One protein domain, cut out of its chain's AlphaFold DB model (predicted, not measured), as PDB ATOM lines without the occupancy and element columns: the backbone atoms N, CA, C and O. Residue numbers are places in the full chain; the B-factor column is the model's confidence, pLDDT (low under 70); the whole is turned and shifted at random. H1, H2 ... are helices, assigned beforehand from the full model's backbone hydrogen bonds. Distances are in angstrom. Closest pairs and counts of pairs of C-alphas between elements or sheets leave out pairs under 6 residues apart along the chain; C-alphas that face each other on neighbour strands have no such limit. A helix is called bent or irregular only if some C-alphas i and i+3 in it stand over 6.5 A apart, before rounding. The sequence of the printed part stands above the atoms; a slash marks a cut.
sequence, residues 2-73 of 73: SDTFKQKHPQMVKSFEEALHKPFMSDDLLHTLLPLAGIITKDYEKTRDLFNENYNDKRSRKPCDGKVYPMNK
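AT A GLANCE: This is residues 2 to 73 of the 73 residues of the protein "Metal-dependent hydrolase" of Helicobacter pylori UM085 (UniProt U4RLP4). This model has little regular structure: three short helices that do not pack together are strung along a loose chain. H2 and H1 meet at a corner towards one end, H3 is a separate rod, and the long unnamed stretch of residues 37 to 73 loops past H3 and runs on to the other end at Gly 66. The printed part has 72 residues, 27 of them in H1, H2 and H3, in that order; the class is all helix, with no named strand. It is loose, with a radius of gyration of the C-alphas of 14.1 A and spans of 43 by 33 by 19 A.

IN THESE COORDINATES: H3, residues 26 to 36, is 15.6 A long and ends at C-alpha 36 (-27.890, 0.099, -36.404). It is irregular: C-alphas 27 and 30 are 7.2 A apart. H2, residues 10 to 19, is 14.3 A long. H1, residues 3 to 8, begins at C-alpha 3 (-10.487, 1.278, -29.532) and is 8.7 A long.

HOW THE PARTS SIT: H3 is apart from H2 and from H1. H1 and H2 are close but not clearly touching, the closest C-alphas, of Lys 6 and Val 13, being 6.2 A apart. Their lines are only just about perpendicular, at 71 degrees. In H1 and H2 every O i to N i+4 pair is within hydrogen-bond range; in H3 3 of 7 are, beside 4 of 8 O i to N i+3 pairs.

THE WHOLE: The C-alphas farthest apart, of Gln 7 and Gly 66, are 43.5 A apart. The printed part has no cut; the link H1 to H2 is tight and H2 to H3 short. Mean pLDDT of the printed part is 91.3, with residues 71 to 73 under 70.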
ATOM      1  N   SER A   2     -14.867   2.843 -28.007       95.31
ATOM      2  CA  SER A   2     -13.668   2.117 -27.557       95.31
ATOM      3  C   SER A   2     -12.742   1.790 -28.731       95.31
ATOM      4  O   SER A   2     -13.192   1.716 -29.876       95.31
ATOM      5  N   ASP A   3     -11.457   1.562 -28.465       96.88
ATOM      6  CA  ASP A   3     -10.487   1.278 -29.532       96.88
ATOM      7  C   ASP A   3     -10.778  -0.047 -30.240       96.88
ATOM      8  O   ASP A   3     -10.713  -0.121 -31.466       96.88
ATOM      9  N   THR A   4     -11.236  -1.061 -29.499       97.44
ATOM     10  CA  THR A   4     -11.703  -2.330 -30.074       97.44
ATOM     11  C   THR A   4     -12.862  -2.130 -31.050       97.44
ATOM     12  O   THR A   4     -12.906  -2.785 -32.088       97.44
ATOM     13  N   PHE A   5     -13.800  -1.225 -30.747       94.75
ATOM     14  CA  PHE A   5     -14.916  -0.935 -31.646       94.75
ATOM     15  C   PHE A   5     -14.429  -0.262 -32.930       94.75
ATOM     16  O   PHE A   5     -14.813  -0.678 -34.020       94.75
ATOM     17  N   LYS A   6     -13.532   0.726 -32.810       96.50
ATOM     18  CA  LYS A   6     -12.975   1.429 -33.974       96.50
ATOM     19  C   LYS A   6     -12.219   0.487 -34.911       96.50
ATOM     20  O   LYS A   6     -12.378   0.579 -36.122       96.50
ATOM     21  N   GLN A   7     -11.442  -0.443 -34.350       96.69
ATOM     22  CA  GLN A   7     -10.700  -1.443 -35.123       96.69
ATOM     23  C   GLN A   7     -11.621  -2.444 -35.832       96.69
ATOM     24  O   GLN A   7     -11.345  -2.830 -36.964       96.69
ATOM     25  N   LYS A   8     -12.715  -2.870 -35.186       96.88
ATOM     26  CA  LYS A   8     -13.644  -3.867 -35.745       96.88
ATOM     27  C   LYS A   8     -14.676  -3.286 -36.714       96.88
ATOM     28  O   LYS A   8     -15.172  -4.017 -37.566       96.88
ATOM     29  N   HIS A   9     -15.007  -2.001 -36.592       94.69
ATOM     30  CA  HIS A   9     -16.066  -1.354 -37.375       94.69
ATOM     31  C   HIS A   9     -15.619  -0.016 -37.998       94.69
ATOM     32  O   HIS A   9     -16.294   0.998 -37.809       94.69
ATOM     33  N   PRO A  10     -14.509   0.025 -38.759       95.25
ATOM     34  CA  PRO A  10     -13.947   1.276 -39.279       95.25
ATOM     35  C   PRO A  10     -14.916   2.041 -40.194       95.25
ATOM     36  O   PRO A  10     -14.994   3.265 -40.132       95.25
ATOM     37  N   GLN A  11     -15.721   1.332 -40.991       94.12
ATOM     38  CA  GLN A  11     -16.757   1.940 -41.831       94.12
ATOM     39  C   GLN A  11     -17.829   2.666 -41.010       94.12
ATOM     40  O   GLN A  11     -18.259   3.753 -41.380       94.12
ATOM     41  N   MET A  12     -18.220   2.101 -39.866       92.94
ATOM     42  CA  MET A  12     -19.240   2.686 -38.999       92.94
ATOM     43  C   MET A  12     -18.703   3.929 -38.286       92.94
ATOM     44  O   MET A  12     -19.410   4.924 -38.170       92.94
ATOM     45  N   VAL A  13     -17.427   3.903 -37.880       95.00
ATOM     46  CA  VAL A  13     -16.736   5.085 -37.345       95.00
ATOM     47  C   VAL A  13     -16.770   6.231 -38.355       95.00
ATOM     48  O   VAL A  13     -17.178   7.332 -37.996       95.00
ATOM     49  N   LYS A  14     -16.428   5.961 -39.621       94.69
ATOM     50  CA  LYS A  14     -16.467   6.964 -40.695       94.69
ATOM     51  C   LYS A  14     -17.865   7.561 -40.868       94.69
ATOM     52  O   LYS A  14     -18.009   8.778 -40.915       94.69
ATOM     53  N   SER A  15     -18.905   6.725 -40.888       93.06
ATOM     54  CA  SER A  15     -20.295   7.196 -40.965       93.06
ATOM     55  C   SER A  15     -20.688   8.073 -39.771       93.06
ATOM     56  O   SER A  15     -21.436   9.032 -39.941       93.06
ATOM     57  N   PHE A  16     -20.182   7.781 -38.569       94.12
ATOM     58  CA  PHE A  16     -20.443   8.598 -37.380       94.12
ATOM     59  C   PHE A  16     -19.736   9.954 -37.452       94.12
ATOM     60  O   PHE A  16     -20.334  10.970 -37.104       94.12
ATOM     61  N   GLU A  17     -18.492   9.982 -37.929       94.44
ATOM     62  CA  GLU A  17     -17.736  11.220 -38.148       94.44
ATOM     63  C   GLU A  17     -18.413  12.109 -39.202       94.44
ATOM     64  O   GLU A  17     -18.610  13.300 -38.970       94.44
ATOM     65  N   GLU A  18     -18.860  11.529 -40.319       93.69
ATOM     66  CA  GLU A  18     -19.590  12.245 -41.376       93.69
ATOM     67  C   GLU A  18     -20.973  12.745 -40.921       93.69
ATOM     68  O   GLU A  18     -21.489  13.738 -41.438       93.69
ATOM     69  N   ALA A  19     -21.597  12.062 -39.960       94.62
ATOM     70  CA  ALA A  19     -22.899  12.432 -39.416       94.62
ATOM     71  C   ALA A  19     -22.843  13.477 -38.291       94.62
ATOM     72  O   ALA A  19     -23.873  14.084 -37.998       94.62
ATOM     73  N   LEU A  20     -21.678  13.713 -37.674       92.69
ATOM     74  CA  LEU A  20     -21.527  14.489 -36.433       92.69
ATOM     75  C   LEU A  20     -22.175  15.882 -36.470       92.69
ATOM     76  O   LEU A  20     -22.688  16.357 -35.458       92.69
ATOM     77  N   HIS A  21     -22.145  16.539 -37.630       91.94
ATOM     78  CA  HIS A  21     -22.650  17.902 -37.815       91.94
ATOM     79  C   HIS A  21     -23.943  17.976 -38.630       91.94
ATOM     80  O   HIS A  21     -24.408  19.072 -38.950       91.94
ATOM     81  N   LYS A  22     -24.540  16.829 -38.972       93.19
ATOM     82  CA  LYS A  22     -25.829  16.810 -39.660       93.19
ATOM     83  C   LYS A  22     -26.930  17.262 -38.691       93.19
ATOM     84  O   LYS A  22     -26.904  16.895 -37.515       93.19
ATOM     85  N   PRO A  23     -27.921  18.040 -39.159       93.25
ATOM     86  CA  PRO A  23     -29.050  18.425 -38.322       93.25
ATOM     87  C   PRO A  23     -29.801  17.163 -37.897       93.25
ATOM     88  O   PRO A  23     -30.084  16.331 -38.750       93.25
ATOM     89  N   PHE A  24     -30.129  17.012 -36.616       93.06
ATOM     90  CA  PHE A  24     -30.767  15.812 -36.066       93.06
ATOM     91  C   PHE A  24     -31.776  16.197 -34.980       93.06
ATOM     92  O   PHE A  24     -31.587  17.187 -34.274       93.06
ATOM     93  N   MET A  25     -32.860  15.433 -34.858       91.69
ATOM     94  CA  MET A  25     -33.890  15.627 -33.838       91.69
ATOM     95  C   MET A  25     -34.258  14.271 -33.227       91.69
ATOM     96  O   MET A  25     -34.113  13.229 -33.859       91.69
ATOM     97  N   SER A  26     -34.682  14.267 -31.962       92.81
ATOM     98  CA  SER A  26     -34.931  13.034 -31.203       92.81
ATOM     99  C   SER A  26     -36.028  12.145 -31.796       92.81
ATOM    100  O   SER A  26     -36.034  10.946 -31.537       92.81
ATOM    101  N   ASP A  27     -36.929  12.693 -32.613       92.62
ATOM    102  CA  ASP A  27     -37.951  11.932 -33.332       92.62
ATOM    103  C   ASP A  27     -37.357  11.014 -34.419       92.62
ATOM    104  O   ASP A  27     -37.990  10.024 -34.784       92.62
ATOM    105  N   ASP A  28     -36.146  11.298 -34.904       94.75
ATOM    106  CA  ASP A  28     -35.404  10.485 -35.880       94.75
ATOM    107  C   ASP A  28     -34.582   9.353 -35.220       94.75
ATOM    108  O   ASP A  28     -34.011   8.495 -35.901       94.75
ATOM    109  N   LEU A  29     -34.558   9.291 -33.880       95.69
ATOM    110  CA  LEU A  29     -33.763   8.319 -33.123       95.69
ATOM    111  C   LEU A  29     -34.102   6.870 -33.471       95.69
ATOM    112  O   LEU A  29     -33.189   6.080 -33.691       95.69
ATOM    113  N   LEU A  30     -35.385   6.505 -33.533       96.56
ATOM    114  CA  LEU A  30     -35.778   5.116 -33.800       96.56
ATOM    115  C   LEU A  30     -35.411   4.676 -35.221       96.56
ATOM    116  O   LEU A  30     -34.956   3.550 -35.411       96.56
ATOM    117  N   HIS A  31     -35.532   5.580 -36.195       96.62
ATOM    118  CA  HIS A  31     -35.144   5.319 -37.583       96.62
ATOM    119  C   HIS A  31     -33.640   5.115 -37.739       96.62
ATOM    120  O   HIS A  31     -33.221   4.380 -38.618       96.62
ATOM    121  N   THR A  32     -32.838   5.716 -36.862       96.19
ATOM    122  CA  THR A  32     -31.376   5.574 -36.868       96.19
ATOM    123  C   THR A  32     -30.907   4.372 -36.032       96.19
ATOM    124  O   THR A  32     -30.017   3.624 -36.431       96.19
ATOM    125  N   LEU A  33     -31.501   4.161 -34.852       96.19
ATOM    126  CA  LEU A  33     -31.051   3.160 -33.882       96.19
ATOM    127  C   LEU A  33     -31.438   1.730 -34.275       96.19
ATOM    128  O   LEU A  33     -30.636   0.817 -34.091       96.19
ATOM    129  N   LEU A  34     -32.655   1.518 -34.787       96.31
ATOM    130  CA  LEU A  34     -33.139   0.166 -35.084       96.31
ATOM    131  C   LEU A  34     -32.314  -0.516 -36.190       96.31
ATOM    132  O   LEU A  34     -31.826  -1.619 -35.932       96.31
ATOM    133  N   PRO A  35     -32.037   0.119 -37.349       93.56
ATOM    134  CA  PRO A  35     -31.155  -0.474 -38.355       93.56
ATOM    135  C   PRO A  35     -29.735  -0.695 -37.837       93.56
ATOM    136  O   PRO A  35     -29.133  -1.728 -38.129       93.56
ATOM    137  N   LEU A  36     -29.211   0.231 -37.023       92.44
ATOM    138  CA  LEU A  36     -27.890   0.099 -36.404       92.44
ATOM    139  C   LEU A  36     -27.800  -1.137 -35.493       92.44
ATOM    140  O   LEU A  36     -26.761  -1.792 -35.441       92.44
ATOM    141  N   ALA A  37     -28.895  -1.482 -34.812       93.75
ATOM    142  CA  ALA A  37     -29.031  -2.696 -34.008       93.75
ATOM    143  C   ALA A  37     -29.364  -3.958 -34.835       93.75
ATOM    144  O   ALA A  37     -29.541  -5.031 -34.262       93.75
ATOM    145  N   GLY A  38     -29.468  -3.850 -36.164       94.19
ATOM    146  CA  GLY A  38     -29.853  -4.951 -37.053       94.19
ATOM    147  C   GLY A  38     -31.351  -5.274 -37.046       94.19
ATOM    148  O   GLY A  38     -31.749  -6.344 -37.503       94.19
ATOM    149  N   ILE A  39     -32.190  -4.374 -36.528       96.25
ATOM    150  CA  ILE A  39     -33.643  -4.538 -36.452       96.25
ATOM    151  C   ILE A  39     -34.289  -3.871 -37.668       96.25
ATOM    152  O   ILE A  39     -34.163  -2.665 -37.878       96.25
ATOM    153  N   ILE A  40     -35.033  -4.657 -38.445       92.19
ATOM    154  CA  ILE A  40     -35.798  -4.181 -39.601       92.19
ATOM    155  C   ILE A  40     -37.276  -4.136 -39.221       92.19
ATOM    156  O   ILE A  40     -37.832  -5.109 -38.715       92.19
ATOM    157  N   THR A  41     -37.920  -3.004 -39.485       93.25
ATOM    158  CA  THR A  41     -39.350  -2.789 -39.245       93.25
ATOM    159  C   THR A  41     -40.008  -2.191 -40.485       93.25
ATOM    160  O   THR A  41     -39.365  -1.490 -41.265       93.25
ATOM    161  N   LYS A  42     -41.307  -2.457 -40.659       96.31
ATOM    162  CA  LYS A  42     -42.138  -1.864 -41.717       96.31
ATOM    163  C   LYS A  42     -42.249  -0.340 -41.604       96.31
ATOM    164  O   LYS A  42     -42.494   0.320 -42.605       96.31
ATOM    165  N   ASP A  43     -42.065   0.193 -40.397       95.12
ATOM    166  CA  ASP A  43     -42.198   1.620 -40.099       95.12
ATOM    167  C   ASP A  43     -40.874   2.379 -40.303       95.12
ATOM    168  O   ASP A  43     -40.792   3.555 -39.979       95.12
ATOM    169  N   TYR A  44     -39.824   1.724 -40.813       96.31
ATOM    170  CA  TYR A  44     -38.522   2.342 -41.066       96.31
ATOM    171  C   TYR A  44     -38.577   3.352 -42.221       96.31
ATOM    172  O   TYR A  44     -38.920   3.013 -43.356       96.31
ATOM    173  N   GLU A  45     -38.147   4.584 -41.951       96.62
ATOM    174  CA  GLU A  45     -38.059   5.662 -42.933       96.62
ATOM    175  C   GLU A  45     -36.592   6.007 -43.237       96.62
ATOM    176  O   GLU A  45     -35.920   6.695 -42.467       96.62
ATOM    177  N   LYS A  46     -36.097   5.602 -44.415       95.88
ATOM    178  CA  LYS A  46     -34.710   5.861 -44.866       95.88
ATOM    179  C   LYS A  46     -34.312   7.339 -44.839       95.88
ATOM    180  O   LYS A  46     -33.153   7.663 -44.621       95.88
ATOM    181  N   THR A  47     -35.263   8.243 -45.066       96.94
ATOM    182  CA  THR A  47     -35.018   9.694 -45.079       96.94
ATOM    183  C   THR A  47     -34.810  10.285 -43.685       96.94
ATOM    184  O   THR A  47     -34.388  11.436 -43.569       96.94
ATOM    185  N   ARG A  48     -35.098   9.508 -42.635       95.69
ATOM    186  CA  ARG A  48     -34.991   9.877 -41.217       95.69
ATOM    187  C   ARG A  48     -33.869   9.131 -40.495       95.69
ATOM    188  O   ARG A  48     -33.623   9.372 -39.321       95.69
ATOM    189  N   ASP A  49     -33.181   8.238 -41.191       96.38
ATOM    190  CA  ASP A  49     -32.016   7.524 -40.685       96.38
ATOM    191  C   ASP A  49     -30.750   8.337 -40.948       96.38
ATOM    192  O   ASP A  49     -30.357   8.539 -42.097       96.38
ATOM    193  N   LEU A  50     -30.113   8.798 -39.873       96.62
ATOM    194  CA  LEU A  50     -28.941   9.672 -39.914       96.62
ATOM    195  C   LEU A  50     -27.756   9.079 -40.702       96.62
ATOM    196  O   LEU A  50     -26.950   9.829 -41.273       96.62
ATOM    197  N   PHE A  51     -27.640   7.748 -40.724       95.00
ATOM    198  CA  PHE A  51     -26.546   7.031 -41.382       95.00
ATOM    199  C   PHE A  51     -26.908   6.549 -42.788       95.00
ATOM    200  O   PHE A  51     -26.039   6.040 -43.496       95.00
ATOM    201  N   ASN A  52     -28.156   6.736 -43.223       94.94
ATOM    202  CA  ASN A  52     -28.564   6.420 -44.582       94.94
ATOM    203  C   ASN A  52     -28.092   7.502 -45.564       94.94
ATOM    204  O   ASN A  52     -28.118   8.699 -45.274       94.94
ATOM    205  N   GLU A  53     -27.719   7.087 -46.771       93.12
ATOM    206  CA  GLU A  53     -27.366   7.997 -47.868       93.12
ATOM    207  C   GLU A  53     -28.518   8.942 -48.257       93.12
ATOM    208  O   GLU A  53     -28.278  10.057 -48.712       93.12
ATOM    209  N   ASN A  54     -29.767   8.524 -48.021       95.38
ATOM    210  CA  ASN A  54     -30.972   9.285 -48.348       95.38
ATOM    211  C   ASN A  54     -31.449  10.193 -47.201       95.38
ATOM    212  O   ASN A  54     -32.575  10.698 -47.258       95.38
ATOM    213  N   TYR A  55     -30.639  10.384 -46.154       96.31
ATOM    214  CA  TYR A  55     -30.994  11.233 -45.021       96.31
ATOM    215  C   TYR A  55     -31.366  12.652 -45.470       96.31
ATOM    216  O   TYR A  55     -30.591  13.332 -46.141       96.31
ATOM    217  N   ASN A  56     -32.546  13.126 -45.067       95.44
ATOM    218  CA  ASN A  56     -33.037  14.447 -45.442       95.44
ATOM    219  C   ASN A  56     -32.602  15.508 -44.417       95.44
ATOM    220  O   ASN A  56     -33.319  15.853 -43.470       95.44
ATOM    221  N   ASP A  57     -31.418  16.074 -44.628       92.50
ATOM    222  CA  ASP A  57     -30.889  17.179 -43.826       92.50
ATOM    223  C   ASP A  57     -31.740  18.464 -43.935       92.50
ATOM    224  O   ASP A  57     -31.877  19.193 -42.952       92.50
ATOM    225  N   LYS A  58     -32.415  18.679 -45.069       92.19
ATOM    226  CA  LYS A  58     -33.298  19.827 -45.358       92.19
ATOM    227  C   LYS A  58     -34.709  19.721 -44.770       92.19
ATOM    228  O   LYS A  58     -35.493  20.663 -44.901       92.19
ATOM    229  N   ARG A  59     -35.067  18.604 -44.127       91.44
ATOM    230  CA  ARG A  59     -36.373  18.429 -43.468       91.44
ATOM    231  C   ARG A  59     -36.609  19.549 -42.447       91.44
ATOM    232  O   ARG A  59     -35.784  19.780 -41.563       91.44
ATOM    233  N   SER A  60     -37.771  20.201 -42.523       88.19
ATOM    234  CA  SER A  60     -38.210  21.136 -41.481       88.19
ATOM    235  C   SER A  60     -38.419  20.370 -40.174       88.19
ATOM    236  O   SER A  60     -39.268  19.481 -40.097       88.19
ATOM    237  N   ARG A  61     -37.625  20.699 -39.154       88.44
ATOM    238  CA  ARG A  61     -37.697  20.093 -37.821       88.44
ATOM    239  C   ARG A  61     -38.462  21.048 -36.923       88.44
ATOM    240  O   ARG A  61     -38.005  22.163 -36.695       88.44
ATOM    241  N   LYS A  62     -39.645  20.642 -36.469       85.69
ATOM    242  CA  LYS A  62     -40.521  21.471 -35.636       85.69
ATOM    243  C   LYS A  62     -40.487  20.961 -34.198       85.69
ATOM    244  O   LYS A  62     -41.252  20.049 -33.883       85.69
ATOM    245  N   PRO A  63     -39.590  21.470 -33.333       77.06
ATOM    246  CA  PRO A  63     -39.717  21.244 -31.900       77.06
ATOM    247  C   PRO A  63     -41.083  21.728 -31.392       77.06
ATOM    248  O   PRO A  63     -41.776  22.496 -32.065       77.06
ATOM    249  N   CYS A  64     -41.479  21.256 -30.208       78.38
ATOM    250  CA  CYS A  64     -42.711  21.688 -29.551       78.38
ATOM    251  C   CYS A  64     -42.839  23.228 -29.537       78.38
ATOM    252  O   CYS A  64     -41.849  23.957 -29.638       78.38
ATOM    253  N   ASP A  65     -44.072  23.716 -29.403       78.62
ATOM    254  CA  ASP A  65     -44.398  25.149 -29.304       78.62
ATOM    255  C   ASP A  65     -44.203  25.955 -30.602       78.62
ATOM    256  O   ASP A  65     -43.905  27.148 -30.573       78.62
ATOM    257  N   GLY A  66     -44.365  25.315 -31.766       77.00
ATOM    258  CA  GLY A  66     -44.394  26.004 -33.066       77.00
ATOM    259  C   GLY A  66     -43.044  26.559 -33.537       77.00
ATOM    260  O   GLY A  66     -42.981  27.262 -34.544       77.00
ATOM    261  N   LYS A  67     -41.961  26.231 -32.832       77.88
ATOM    262  CA  LYS A  67     -40.590  26.583 -33.203       77.88
ATOM    263  C   LYS A  67     -40.131  25.739 -34.398       77.88
ATOM    264  O   LYS A  67     -40.560  24.599 -34.558       77.88
ATOM    265  N   VAL A  68     -39.247  26.284 -35.236       79.81
ATOM    266  CA  VAL A  68     -38.656  25.578 -36.388       79.81
ATOM    267  C   VAL A  68     -37.134  25.629 -36.280       79.81
ATOM    268  O   VAL A  68     -36.563  26.705 -36.142       79.81
ATOM    269  N   TYR A  69     -36.487  24.467 -36.333       79.00
ATOM    270  CA  TYR A  69     -35.036  24.313 -36.366       79.00
ATOM    271  C   TYR A  69     -34.515  24.282 -37.824       79.00
ATOM    272  O   TYR A  69     -35.152  23.637 -38.667       79.00
ATOM    273  N   PRO A  70     -33.344  24.883 -38.127       74.75
ATOM    274  CA  PRO A  70     -32.482  25.629 -37.208       74.75
ATOM    275  C   PRO A  70     -33.136  26.941 -36.771       74.75
ATOM    276  O   PRO A  70     -33.750  27.635 -37.574       74.75
ATOM    277  N   MET A  71     -33.033  27.254 -35.479       67.94
ATOM    278  CA  MET A  71     -33.591  28.491 -34.937       67.94
ATOM    279  C   MET A  71     -32.804  29.666 -35.525       67.94
ATOM    280  O   MET A  71     -31.572  29.663 -35.460       67.94
ATOM    281  N   ASN A  72     -33.502  30.655 -36.092       69.12
ATOM    282  CA  ASN A  72     -32.876  31.927 -36.455       69.12
ATOM    283  C   ASN A  72     -32.231  32.516 -35.188       69.12
ATOM    284  O   ASN A  72     -32.872  32.527 -34.135       69.12
ATOM    285  N   LYS A  73     -30.954  32.902 -35.291       57.97
ATOM    286  CA  LYS A  73     -30.186  33.499 -34.188       57.97
ATOM    287  C   LYS A  73     -30.774  34.831 -33.748       57.97
ATOM    288  O   LYS A  73     -31.242  35.575 -34.639       57.97
TER     289      LYS A  73